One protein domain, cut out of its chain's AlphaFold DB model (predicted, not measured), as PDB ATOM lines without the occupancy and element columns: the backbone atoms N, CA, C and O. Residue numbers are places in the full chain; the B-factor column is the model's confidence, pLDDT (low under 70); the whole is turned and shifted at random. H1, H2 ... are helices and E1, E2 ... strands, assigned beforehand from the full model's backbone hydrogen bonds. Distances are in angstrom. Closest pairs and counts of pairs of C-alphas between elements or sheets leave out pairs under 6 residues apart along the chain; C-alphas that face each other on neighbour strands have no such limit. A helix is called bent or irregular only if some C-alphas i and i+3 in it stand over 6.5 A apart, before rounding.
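AT A GLANCE: This is residues 6 to 95 of the 95 residues of an uncharacterized protein of Thorarchaeota archaeon (strain OWC) (UniProt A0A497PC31). A helical hairpin, the long H1 and the shorter H2, covers one face of a twisted sheet of four strands, and the other face of the sheet is bare. H1 packs mostly on E3 and E2, and H2 mostly on E1, in two layers, helices on one face of a sheet. The printed part has 90 residues with two named helices and then four named strands, in the order H1 H2 E1 E2 E3 E4. The sheet's order is E1 E2 E3 E4, all antiparallel, a meander, each strand the antiparallel neighbour of the one before; the class is mixed, helices and strands. The whole is compact, with a radius of gyration of the C-alphas of 12.6 A, and elongated, with spans of 41 by 25 by 21 A.

HOW THE PARTS SIT: Start with H1, residues 6 to 32, and go on to H2, residues 38 to 52; this hairpin runs opposite ways at a shallow tilt of 27 degrees. H1 touches H2 with residues 14 to 25 alone, and their closest C-alphas are those of Asn 17 and Lys 52, 6.3 A apart. Next come E1, residues 58 to 65, E2, residues 68 to 74, E3, residues 77 to 83, and E4, residues 88 to 94. Both helices are on this sheet, on the same face. The closest C-alphas of H1 and E3 are those of Val 23 and Val 83, 6.4 A apart; those of H2 and E1 are Val 42 and Ala 63, 6.1 A. H2 lies over E1 and E2 at a height over the sheet of 9.0 A, and only just runs along the strands, at 29 degrees to E1 on the local plane. Look for backbone atoms within hydrogen-bond range: N 71 and O 62, 2.8 A, in the hairpin E1 and E2; N 79 and O 72, 2.8 A, in E2 and E3; N 91 and O 80, 2.9 A, in E3 and E4. The edge strands E1 and E4 are apart. In H2 every O i to N i+4 pair is within hydrogen-bond range, in H1 21 of 23.

IN THESE COORDINATES: Find C-alpha 6 at (-46.048, -48.215, 27.405); from there H1 runs 38.6 A to C-alpha 32, with a kink of 28 degrees near residue 20. It is neither bent nor irregular, but only just: C-alphas 17 and 20 are 6.0 A apart. H2 begins at C-alpha 38 and measures 20.9 A. E1 measures 21.1 A and bends by 52 degrees at residue 61; E2 measures 20.0 A, E3 19.7 A and E4 20.6 A. E4 ends at C-alpha 94, at (-34.225, -58.344, 32.610).

THE WHOLE: The two C-alphas farthest apart, those of Ile 6 and Tyr 35, are 41.9 A apart. The printed part has no cut, and its five links are tight. The mean pLDDT of the printed part is 93.1, and no printed residue is under 70.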
ATOM      1  N   ILE A   6     -45.225 -48.461  26.213       85.81
ATOM      2  CA  ILE A   6     -46.048 -48.215  27.405       85.81
ATOM      3  C   ILE A   6     -45.233 -48.485  28.673       85.81
ATOM      4  O   ILE A   6     -45.121 -47.617  29.535       85.81
ATOM      5  N   THR A   7     -44.596 -49.656  28.762       85.75
ATOM      6  CA  THR A   7     -43.737 -50.035  29.893       85.75
ATOM      7  C   THR A   7     -42.595 -49.036  30.066       85.75
ATOM      8  O   THR A   7     -42.247 -48.681  31.192       85.75
ATOM      9  N   LYS A   8     -42.021 -48.544  28.961       87.94
ATOM     10  CA  LYS A   8     -40.970 -47.522  28.990       87.94
ATOM     11  C   LYS A   8     -41.490 -46.186  29.524       87.94
ATOM     12  O   LYS A   8     -40.829 -45.593  30.369       87.94
ATOM     13  N   SER A   9     -42.662 -45.741  29.071       89.31
ATOM     14  CA  SER A   9     -43.293 -44.504  29.545       89.31
ATOM     15  C   SER A   9     -43.576 -44.555  31.049       89.31
ATOM     16  O   SER A   9     -43.113 -43.694  31.791       89.31
ATOM     17  N   ILE A  10     -44.211 -45.634  31.523       89.06
ATOM     18  CA  ILE A  10     -44.492 -45.840  32.953       89.06
ATOM     19  C   ILE A  10     -43.194 -45.870  33.761       89.06
ATOM     20  O   ILE A  10     -43.093 -45.233  34.806       89.06
ATOM     21  N   THR A  11     -42.171 -46.565  33.259       89.00
ATOM     22  CA  THR A  11     -40.865 -46.610  33.927       89.00
ATOM     23  C   THR A  11     -40.256 -45.219  34.050       89.00
ATOM     24  O   THR A  11     -39.758 -44.889  35.119       89.00
ATOM     25  N   ASN A  12     -40.329 -44.387  33.009       89.62
ATOM     26  CA  ASN A  12     -39.849 -43.005  33.073       89.62
ATOM     27  C   ASN A  12     -40.616 -42.185  34.122       89.62
ATOM     28  O   ASN A  12     -39.997 -41.456  34.888       89.62
ATOM     29  N   THR A  13     -41.934 -42.356  34.232       90.00
ATOM     30  CA  THR A  13     -42.728 -41.679  35.269       90.00
ATOM     31  C   THR A  13     -42.334 -42.123  36.680       90.00
ATOM     32  O   THR A  13     -42.121 -41.281  37.554       90.00
ATOM     33  N   ILE A  14     -42.174 -43.433  36.913       90.31
ATOM     34  CA  ILE A  14     -41.686 -43.963  38.198       90.31
ATOM     35  C   ILE A  14     -40.306 -43.366  38.507       90.31
ATOM     36  O   ILE A  14     -40.055 -42.901  39.617       90.31
ATOM     37  N   MET A  15     -39.423 -43.352  37.509       89.69
ATOM     38  CA  MET A  15     -38.069 -42.818  37.597       89.69
ATOM     39  C   MET A  15     -38.046 -41.347  38.027       89.69
ATOM     40  O   MET A  15     -37.393 -41.020  39.016       89.69
ATOM     41  N   GLU A  16     -38.779 -40.479  37.330       90.06
ATOM     42  CA  GLU A  16     -38.851 -39.039  37.615       90.06
ATOM     43  C   GLU A  16     -39.411 -38.751  39.015       90.06
ATOM     44  O   GLU A  16     -38.924 -37.869  39.729       90.06
ATOM     45  N   ASN A  17     -40.417 -39.523  39.438       90.00
ATOM     46  CA  ASN A  17     -41.014 -39.383  40.762       90.00
ATOM     47  C   ASN A  17     -40.061 -39.822  41.880       90.00
ATOM     48  O   ASN A  17     -39.961 -39.150  42.911       90.00
ATOM     49  N   MET A  18     -39.353 -40.936  41.677       93.44
ATOM     50  CA  MET A  18     -38.426 -41.479  42.670       93.44
ATOM     51  C   MET A  18     -37.109 -40.709  42.734       93.44
ATOM     52  O   MET A  18     -36.500 -40.653  43.801       93.44
ATOM     53  N   GLU A  19     -36.675 -40.085  41.639       92.56
ATOM     54  CA  GLU A  19     -35.455 -39.279  41.597       92.56
ATOM     55  C   GLU A  19     -35.480 -38.162  42.645       92.56
ATOM     56  O   GLU A  19     -34.556 -38.050  43.450       92.56
ATOM     57  N   LYS A  20     -36.572 -37.392  42.706       91.25
ATOM     58  CA  LYS A  20     -36.726 -36.290  43.671       91.25
ATOM     59  C   LYS A  20     -36.637 -36.779  45.116       91.25
ATOM     60  O   LYS A  20     -35.928 -36.181  45.925       91.25
ATOM     61  N   THR A  21     -37.316 -37.885  45.427       93.81
ATOM     62  CA  THR A  21     -37.249 -38.526  46.748       93.81
ATOM     63  C   THR A  21     -35.826 -38.952  47.075       93.81
ATOM     64  O   THR A  21     -35.319 -38.649  48.152       93.81
ATOM     65  N   LEU A  22     -35.157 -39.638  46.148       95.50
ATOM     66  CA  LEU A  22     -33.818 -40.164  46.379       95.50
ATOM     67  C   LEU A  22     -32.774 -39.063  46.544       95.50
ATOM     68  O   LEU A  22     -31.883 -39.224  47.369       95.50
ATOM     69  N   VAL A  23     -32.884 -37.955  45.811       95.38
ATOM     70  CA  VAL A  23     -31.999 -36.796  45.983       95.38
ATOM     71  C   VAL A  23     -32.198 -36.168  47.360       95.38
ATOM     72  O   VAL A  23     -31.218 -35.958  48.071       95.38
ATOM     73  N   TYR A  24     -33.447 -35.933  47.771       95.31
ATOM     74  CA  TYR A  24     -33.744 -35.386  49.097       95.31
ATOM     75  C   TYR A  24     -33.195 -36.278  50.219       95.31
ATOM     76  O   TYR A  24     -32.469 -35.813  51.097       95.31
ATOM     77  N   LEU A  25     -33.492 -37.578  50.148       96.81
ATOM     78  CA  LEU A  25     -33.024 -38.554  51.124       96.81
ATOM     79  C   LEU A  25     -31.500 -38.709  51.099       96.81
ATOM     80  O   LEU A  25     -30.896 -38.900  52.146       96.81
ATOM     81  N   TYR A  26     -30.863 -38.606  49.931       97.31
ATOM     82  CA  TYR A  26     -29.408 -38.652  49.827       97.31
ATOM     83  C   TYR A  26     -28.760 -37.473  50.551       97.31
ATOM     84  O   TYR A  26     -27.820 -37.695  51.311       97.31
ATOM     85  N   CYS A  27     -29.256 -36.251  50.334       96.00
ATOM     86  CA  CYS A  27     -28.744 -35.059  51.009       96.00
ATOM     87  C   CYS A  27     -28.898 -35.185  52.528       96.00
ATOM     88  O   CYS A  27     -27.900 -35.103  53.235       96.00
ATOM     89  N   ARG A  28     -30.104 -35.524  53.012       96.75
ATOM     90  CA  ARG A  28     -30.351 -35.745  54.448       96.75
ATOM     91  C   ARG A  28     -29.432 -36.820  55.023       96.75
ATOM     92  O   ARG A  28     -28.826 -36.616  56.063       96.75
ATOM     93  N   TRP A  29     -29.255 -37.931  54.311       96.50
ATOM     94  CA  TRP A  29     -28.343 -38.990  54.738       96.50
ATOM     95  C   TRP A  29     -26.884 -38.524  54.780       96.50
ATOM     96  O   TRP A  29     -26.110 -39.010  55.598       96.50
ATOM     97  N   GLN A  30     -26.447 -37.611  53.908       95.62
ATOM     98  CA  GLN A  30     -25.084 -37.088  54.020       95.62
ATOM     99  C   GLN A  30     -24.876 -36.315  55.321       95.62
ATOM    100  O   GLN A  30     -23.822 -36.514  55.937       95.62
ATOM    101  N   ASP A  31     -25.880 -35.544  55.730       95.75
ATOM    102  CA  ASP A  31     -25.847 -34.671  56.902       95.75
ATOM    103  C   ASP A  31     -26.080 -35.452  58.212       95.75
ATOM    104  O   ASP A  31     -25.338 -35.278  59.174       95.75
ATOM    105  N   GLU A  32     -27.038 -36.383  58.224       95.50
ATOM    106  CA  GLU A  32     -27.616 -36.951  59.455       95.50
ATOM    107  C   GLU A  32     -27.309 -38.445  59.685       95.50
ATOM    108  O   GLU A  32     -27.762 -39.033  60.665       95.50
ATOM    109  N   LYS A  33     -26.520 -39.106  58.820       92.88
ATOM    110  CA  LYS A  33     -26.237 -40.565  58.917       92.88
ATOM    111  C   LYS A  33     -25.588 -41.051  60.218       92.88
ATOM    112  O   LYS A  33     -25.497 -42.260  60.422       92.88
ATOM    113  N   GLU A  34     -25.050 -40.145  61.031       95.62
ATOM    114  CA  GLU A  34     -24.473 -40.464  62.344       95.62
ATOM    115  C   GLU A  34     -25.531 -40.471  63.458       95.62
ATOM    116  O   GLU A  34     -25.287 -41.034  64.524       95.62
ATOM    117  N   TYR A  35     -26.709 -39.897  63.194       94.75
ATOM    118  CA  TYR A  35     -27.773 -39.671  64.171       94.75
ATOM    119  C   TYR A  35     -29.091 -40.369  63.810       94.75
ATOM    120  O   TYR A  35     -29.875 -40.680  64.704       94.75
ATOM    121  N   GLU A  36     -29.337 -40.637  62.528       94.06
ATOM    122  CA  GLU A  36     -30.577 -41.249  62.042       94.06
ATOM    123  C   GLU A  36     -30.418 -42.724  61.658       94.06
ATOM    124  O   GLU A  36     -29.387 -43.155  61.130       94.06
ATOM    125  N   ASP A  37     -31.482 -43.507  61.871       96.69
ATOM    126  CA  ASP A  37     -31.519 -44.902  61.445       96.69
ATOM    127  C   ASP A  37     -31.729 -44.984  59.930       96.69
ATOM    128  O   ASP A  37     -32.623 -44.379  59.345       96.69
ATOM    129  N   TRP A  38     -30.917 -45.808  59.277       96.25
ATOM    130  CA  TRP A  38     -31.090 -46.139  57.870       96.25
ATOM    131  C   TRP A  38     -32.453 -46.753  57.556       96.25
ATOM    132  O   TRP A  38     -32.955 -46.567  56.449       96.25
ATOM    133  N   GLN A  39     -33.034 -47.506  58.489       97.19
ATOM    134  CA  GLN A  39     -34.302 -48.186  58.259       97.19
ATOM    135  C   GLN A  39     -35.429 -47.192  57.942       97.19
ATOM    136  O   GLN A  39     -36.229 -47.468  57.047       97.19
ATOM    137  N   ASP A  40     -35.405 -45.999  58.538       96.88
ATOM    138  CA  ASP A  40     -36.374 -44.935  58.256       96.88
ATOM    139  C   ASP A  40     -36.319 -44.498  56.783       96.88
ATOM    140  O   ASP A  40     -37.344 -44.350  56.114       96.88
ATOM    141  N   TYR A  41     -35.114 -44.383  56.221       97.25
ATOM    142  CA  TYR A  41     -34.909 -44.066  54.806       97.25
ATOM    143  C   TYR A  41     -35.456 -45.170  53.904       97.25
ATOM    144  O   TYR A  41     -36.084 -44.887  52.881       97.25
ATOM    145  N   VAL A  42     -35.227 -46.433  54.274       97.69
ATOM    146  CA  VAL A  42     -35.744 -47.587  53.530       97.69
ATOM    147  C   VAL A  42     -37.269 -47.586  53.523       97.69
ATOM    148  O   VAL A  42     -37.876 -47.857  52.482       97.69
ATOM    149  N   ASP A  43     -37.894 -47.267  54.650       97.50
ATOM    150  CA  ASP A  43     -39.347 -47.266  54.778       97.50
ATOM    151  C   ASP A  43     -39.984 -46.104  54.011       97.50
ATOM    152  O   ASP A  43     -40.984 -46.316  53.319       97.50
ATOM    153  N   ILE A  44     -39.347 -44.926  53.996       96.50
ATOM    154  CA  ILE A  44     -39.745 -43.821  53.111       96.50
ATOM    155  C   ILE A  44     -39.612 -44.235  51.642       96.50
ATOM    156  O   ILE A  44     -40.552 -44.051  50.876       96.50
ATOM    157  N   MET A  45     -38.492 -44.844  51.231       96.62
ATOM    158  CA  MET A  45     -38.303 -45.296  49.843       96.62
ATOM    159  C   MET A  45     -39.364 -46.315  49.414       96.62
ATOM    160  O   MET A  45     -39.872 -46.229  48.296       96.62
ATOM    161  N   LYS A  46     -39.718 -47.273  50.280       95.75
ATOM    162  CA  LYS A  46     -40.783 -48.255  50.018       95.75
ATOM    163  C   LYS A  46     -42.150 -47.591  49.898       95.75
ATOM    164  O   LYS A  46     -42.905 -47.918  48.981       95.75
ATOM    165  N   LYS A  47     -42.468 -46.687  50.828       94.44
ATOM    166  CA  LYS A  47     -43.730 -45.947  50.843       94.44
ATOM    167  C   LYS A  47     -43.878 -45.118  49.571       94.44
ATOM    168  O   LYS A  47     -44.859 -45.286  48.854       94.44
ATOM    169  N   ASP A  48     -42.868 -44.316  49.248       94.38
ATOM    170  CA  ASP A  48     -42.862 -43.464  48.063       94.38
ATOM    171  C   ASP A  48     -42.919 -44.281  46.775       94.38
ATOM    172  O   ASP A  48     -43.660 -43.916  45.869       94.38
ATOM    173  N   LEU A  49     -42.211 -45.412  46.696       94.00
ATOM    174  CA  LEU A  49     -42.304 -46.297  45.537       94.00
ATOM    175  C   LEU A  49     -43.741 -46.790  45.338       94.00
ATOM    176  O   LEU A  49     -44.241 -46.773  44.220       94.00
ATOM    177  N   LYS A  50     -44.428 -47.187  46.411       90.94
ATOM    178  CA  LYS A  50     -45.813 -47.664  46.342       90.94
ATOM    179  C   LYS A  50     -46.800 -46.547  45.984       90.94
ATOM    180  O   LYS A  50     -47.702 -46.770  45.182       90.94
ATOM    181  N   GLU A  51     -46.646 -45.367  46.576       90.19
ATOM    182  CA  GLU A  51     -47.562 -44.234  46.386       90.19
ATOM    183  C   GLU A  51     -47.347 -43.526  45.042       90.19
ATOM    184  O   GLU A  51     -48.309 -43.117  44.394       90.19
ATOM    185  N   LYS A  52     -46.092 -43.402  44.600       86.12
ATOM    186  CA  LYS A  52     -45.714 -42.605  43.425       86.12
ATOM    187  C   LYS A  52     -45.516 -43.420  42.156       86.12
ATOM    188  O   LYS A  52     -45.438 -42.822  41.082       86.12
ATOM    189  N   ALA A  53     -45.436 -44.751  42.240       80.38
ATOM    190  CA  ALA A  53     -45.359 -45.568  41.035       80.38
ATOM    191  C   ALA A  53     -46.664 -45.553  40.228       80.38
ATOM    192  O   ALA A  53     -46.624 -45.734  39.015       80.38
ATOM    193  N   GLY A  54     -47.814 -45.346  40.881       77.06
ATOM    194  CA  GLY A  54     -49.119 -45.285  40.210       77.06
ATOM    195  C   GLY A  54     -49.563 -46.604  39.561       77.06
ATOM    196  O   GLY A  54     -50.539 -46.617  38.817       77.06
ATOM    197  N   VAL A  55     -48.861 -47.708  39.834       81.62
ATOM    198  CA  VAL A  55     -49.124 -49.044  39.287       81.62
ATOM    199  C   VAL A  55     -48.970 -50.109  40.374       81.62
ATOM    200  O   VAL A  55     -48.198 -49.950  41.319       81.62
ATOM    201  N   SER A  56     -49.720 -51.205  40.257       78.75
ATOM    202  CA  SER A  56     -49.803 -52.255  41.282       78.75
ATOM    203  C   SER A  56     -48.703 -53.317  41.199       78.75
ATOM    204  O   SER A  56     -48.510 -54.072  42.148       78.75
ATOM    205  N   ASN A  57     -47.976 -53.391  40.086       88.00
ATOM    206  CA  ASN A  57     -46.985 -54.425  39.778       88.00
ATOM    207  C   ASN A  57     -45.532 -53.942  39.921       88.00
ATOM    208  O   ASN A  57     -44.642 -54.410  39.208       88.00
ATOM    209  N   VAL A  58     -45.303 -53.006  40.841       92.62
ATOM    210  CA  VAL A  58     -43.971 -52.548  41.244       92.62
ATOM    211  C   VAL A  58     -43.643 -53.123  42.614       92.62
ATOM    212  O   VAL A  58     -44.382 -52.923  43.577       92.62
ATOM    213  N   PHE A  59     -42.513 -53.817  42.710       94.38
ATOM    214  CA  PHE A  59     -42.103 -54.514  43.924       94.38
ATOM    215  C   PHE A  59     -40.749 -54.010  44.400       94.38
ATOM    216  O   PHE A  59     -39.757 -54.087  43.684       94.38
ATOM    217  N   PHE A  60     -40.687 -53.508  45.630       96.44
ATOM    218  CA  PHE A  60     -39.416 -53.155  46.251       96.44
ATOM    219  C   PHE A  60     -38.547 -54.407  46.443       96.44
ATOM    220  O   PHE A  60     -39.006 -55.392  47.017       96.44
ATOM    221  N   VAL A  61     -37.281 -54.341  46.030       97.00
ATOM    222  CA  VAL A  61     -36.308 -55.429  46.209       97.00
ATOM    223  C   VAL A  61     -35.356 -55.105  47.353       97.00
ATOM    224  O   VAL A  61     -35.232 -55.871  48.305       97.00
ATOM    225  N   LYS A  62     -34.650 -53.974  47.262       97.12
ATOM    226  CA  LYS A  62     -33.676 -53.553  48.277       97.12
ATOM    227  C   LYS A  62     -33.378 -52.065  48.193       97.12
ATOM    228  O   LYS A  62     -33.544 -51.450  47.147       97.12
ATOM    229  N   ALA A  63     -32.835 -51.524  49.274       97.62
ATOM    230  CA  ALA A  63     -32.204 -50.213  49.310       97.62
ATOM    231  C   ALA A  63     -30.723 -50.379  49.663       97.62
ATOM    232  O   ALA A  63     -30.331 -51.370  50.284       97.62
ATOM    233  N   SER A  64     -29.889 -49.428  49.260       96.56
ATOM    234  CA  SER A  64     -28.459 -49.427  49.565       96.56
ATOM    235  C   SER A  64     -27.998 -48.047  50.009       96.56
ATOM    236  O   SER A  64     -28.451 -47.041  49.474       96.56
ATOM    237  N   LYS A  65     -27.058 -48.019  50.962       95.00
ATOM    238  CA  LYS A  65     -26.338 -46.809  51.391       95.00
ATOM    239  C   LYS A  65     -25.241 -46.418  50.398       95.00
ATOM    240  O   LYS A  65     -24.898 -45.244  50.283       95.00
ATOM    241  N   ARG A  66     -24.621 -47.409  49.737       91.69
ATOM    242  CA  ARG A  66     -23.458 -47.244  48.846       91.69
ATOM    243  C   ARG A  66     -23.507 -48.264  47.696       91.69
ATOM    244  O   ARG A  66     -23.244 -49.442  47.928       91.69
ATOM    245  N   PRO A  67     -23.826 -47.842  46.459       93.94
ATOM    246  CA  PRO A  67     -24.331 -46.510  46.105       93.94
ATOM    247  C   PRO A  67     -25.687 -46.229  46.778       93.94
ATOM    248  O   PRO A  67     -26.447 -47.169  47.001       93.94
ATOM    249  N   PHE A  68     -25.970 -44.965  47.112       97.12
ATOM    250  CA  PHE A  68     -27.232 -44.584  47.749       97.12
ATOM    251  C   PHE A  68     -28.386 -44.755  46.765       97.12
ATOM    252  O   PHE A  68     -28.328 -44.193  45.672       97.12
ATOM    253  N   GLY A  69     -29.424 -45.510  47.113       97.12
ATOM    254  CA  GLY A  69     -30.586 -45.673  46.244       97.12
ATOM    255  C   GLY A  69     -31.387 -46.937  46.511       97.12
ATOM    256  O   GLY A  69     -31.266 -47.550  47.573       97.12
ATOM    257  N   LEU A  70     -32.198 -47.336  45.530       97.38
ATOM    258  CA  LEU A  70     -33.115 -48.465  45.650       97.38
ATOM    259  C   LEU A  70     -33.193 -49.298  44.368       97.38
ATOM    260  O   LEU A  70     -32.977 -48.810  43.259       97.38
ATOM    261  N   THR A  71     -33.535 -50.568  44.539       97.19
ATOM    262  CA  THR A  71     -33.829 -51.527  43.481       97.19
ATOM    263  C   THR A  71     -35.275 -51.989  43.619       97.19
ATOM    264  O   THR A  71     -35.718 -52.309  44.725       97.19
ATOM    265  N   PHE A  72     -35.989 -52.054  42.502       96.38
ATOM    266  CA  PHE A  72     -37.352 -52.560  42.422       96.38
ATOM    267  C   PHE A  72     -37.561 -53.386  41.156       96.38
ATOM    268  O   PHE A  72     -36.848 -53.199  40.172       96.38
ATOM    269  N   ASP A  73     -38.551 -54.265  41.177       95.44
ATOM    270  CA  ASP A  73     -38.972 -55.048  40.026       95.44
ATOM    271  C   ASP A  73     -40.266 -54.471  39.439       95.44
ATOM    272  O   ASP A  73     -41.170 -54.073  40.176       95.44
ATOM    273  N   PHE A  74     -40.352 -54.425  38.112       92.38
ATOM    274  CA  PHE A  74     -41.525 -53.991  37.354       92.38
ATOM    275  C   PHE A  74     -41.561 -54.714  36.005       92.38
ATOM    276  O   PHE A  74     -40.585 -54.677  35.258       92.38
ATOM    277  N   GLU A  75     -42.671 -55.383  35.676       90.75
ATOM    278  CA  GLU A  75     -42.889 -56.028  34.361       90.75
ATOM    279  C   GLU A  75     -41.749 -56.972  33.905       90.75
ATOM    280  O   GLU A  75     -41.358 -56.999  32.735       90.75
ATOM    281  N   GLY A  76     -41.164 -57.737  34.835       91.12
ATOM    282  CA  GLY A  76     -40.038 -58.636  34.540       91.12
ATOM    283  C   GLY A  76     -38.695 -57.919  34.333       91.12
ATOM    284  O   GLY A  76     -37.761 -58.479  33.752       91.12
ATOM    285  N   TRP A  77     -38.585 -56.675  34.796       92.88
ATOM    286  CA  TRP A  77     -37.343 -55.912  34.840       92.88
ATOM    287  C   TRP A  77     -37.001 -55.545  36.268       92.88
ATOM    288  O   TRP A  77     -37.810 -54.953  36.971       92.88
ATOM    289  N   GLN A  78     -35.763 -55.817  36.654       95.44
ATOM    290  CA  GLN A  78     -35.172 -55.284  37.864       95.44
ATOM    291  C   GLN A  78     -34.484 -53.959  37.553       95.44
ATOM    292  O   GLN A  78     -33.531 -53.894  36.769       95.44
ATOM    293  N   ILE A  79     -34.962 -52.895  38.177       95.00
ATOM    294  CA  ILE A  79     -34.542 -51.521  37.947       95.00
ATOM    295  C   ILE A  79     -33.862 -51.014  39.213       95.00
ATOM    296  O   ILE A  79     -34.385 -51.136  40.314       95.00
ATOM    297  N   THR A  80     -32.660 -50.465  39.075       96.12
ATOM    298  CA  THR A  80     -31.901 -49.862  40.174       96.12
ATOM    299  C   THR A  80     -31.713 -48.385  39.908       96.12
ATOM    300  O   THR A  80     -31.126 -48.034  38.887       96.12
ATOM    301  N   LEU A  81     -32.149 -47.545  40.845       95.69
ATOM    302  CA  LEU A  81     -31.843 -46.120  40.897       95.69
ATOM    303  C   LEU A  81     -30.772 -45.880  41.941       95.69
ATOM    304  O   LEU A  81     -30.806 -46.452  43.029       95.69
ATOM    305  N   SER A  82     -29.846 -44.992  41.620       96.50
ATOM    306  CA  SER A  82     -28.796 -44.577  42.533       96.50
ATOM    307  C   SER A  82     -28.487 -43.101  42.373       96.50
ATOM    308  O   SER A  82     -28.496 -42.577  41.261       96.50
ATOM    309  N   VAL A  83     -28.182 -42.455  43.489       96.31
ATOM    310  CA  VAL A  83     -27.805 -41.049  43.575       96.31
ATOM    311  C   VAL A  83     -26.426 -40.952  44.214       96.31
ATOM    312  O   VAL A  83     -26.062 -41.718  45.111       96.31
ATOM    313  N   ASN A  84     -25.630 -40.021  43.709       93.50
ATOM    314  CA  ASN A  84     -24.407 -39.544  44.337       93.50
ATOM    315  C   ASN A  84     -24.313 -38.023  44.147       93.50
ATOM    316  O   ASN A  84     -25.182 -37.415  43.526       93.50
ATOM    317  N   SER A  85     -23.245 -37.411  44.656       91.31
ATOM    318  CA  SER A  85     -23.048 -35.957  44.612       91.31
ATOM    319  C   SER A  85     -22.982 -35.347  43.208       91.31
ATOM    320  O   SER A  85     -23.117 -34.136  43.083       91.31
ATOM    321  N   THR A  86     -22.754 -36.142  42.159       90.88
ATOM    322  CA  THR A  86     -22.536 -35.634  40.794       90.88
ATOM    323  C   THR A  86     -23.544 -36.147  39.774       90.88
ATOM    324  O   THR A  86     -23.597 -35.636  38.660       90.88
ATOM    325  N   SER A  87     -24.315 -37.185  40.102       91.94
ATOM    326  CA  SER A  87     -25.194 -37.848  39.144       91.94
ATOM    327  C   SER A  87     -26.302 -38.651  39.817       91.94
ATOM    328  O   SER A  87     -26.080 -39.330  40.823       91.94
ATOM    329  N   ILE A  88     -27.465 -38.666  39.169       94.12
ATOM    330  CA  ILE A  88     -28.440 -39.748  39.292       94.12
ATOM    331  C   ILE A  88     -28.163 -40.761  38.183       94.12
ATOM    332  O   ILE A  88     -27.883 -40.405  37.037       94.12
ATOM    333  N   ARG A  89     -28.198 -42.047  38.525       94.00
ATOM    334  CA  ARG A  89     -28.000 -43.149  37.583       94.00
ATOM    335  C   ARG A  89     -29.085 -44.180  37.773       94.00
ATOM    336  O   ARG A  89     -29.378 -44.568  38.903       94.00
ATOM    337  N   TRP A  90     -29.577 -44.708  36.663       93.38
ATOM    338  CA  TRP A  90     -30.450 -45.867  36.669       93.38
ATOM    339  C   TRP A  90     -29.879 -46.996  35.813       93.38
ATOM    340  O   TRP A  90     -29.080 -46.778  34.899       93.38
ATOM    341  N   LYS A  91     -30.257 -48.227  36.150       93.44
ATOM    342  CA  LYS A  91     -29.925 -49.442  35.402       93.44
ATOM    343  C   LYS A  91     -31.145 -50.346  35.376       93.44
ATOM    344  O   LYS A  91     -31.744 -50.556  36.423       93.44
ATOM    345  N   ALA A  92     -31.462 -50.920  34.223       92.75
ATOM    346  CA  ALA A  92     -32.486 -51.951  34.093       92.75
ATOM    347  C   ALA A  92     -31.846 -53.273  33.656       92.75
ATOM    348  O   ALA A  92     -31.023 -53.304  32.740       92.75
ATOM    349  N   LYS A  93     -32.230 -54.366  34.312       93.44
ATOM    350  CA  LYS A  93     -31.812 -55.733  34.001       93.44
ATOM    351  C   LYS A  93     -33.059 -56.596  33.850       93.44
ATOM    352  O   LYS A  93     -33.930 -56.562  34.708       93.44
ATOM    353  N   LYS A  94     -33.134 -57.383  32.780       90.81
ATOM    354  CA  LYS A  94     -34.225 -58.344  32.610       90.81
ATOM    355  C   LYS A  94     -34.057 -59.516  33.586       90.81
ATOM    356  O   LYS A  94     -32.927 -59.994  33.744       90.81
ATOM    357  N   ILE A  95     -35.152 -59.942  34.210       87.25
ATOM    358  CA  ILE A  95     -35.235 -61.125  35.083       87.25
ATOM    359  C   ILE A  95     -36.070 -62.233  34.442       87.25
ATOM    360  O   ILE A  95     -36.851 -61.932  33.507       87.25
TER     361      ILE A  95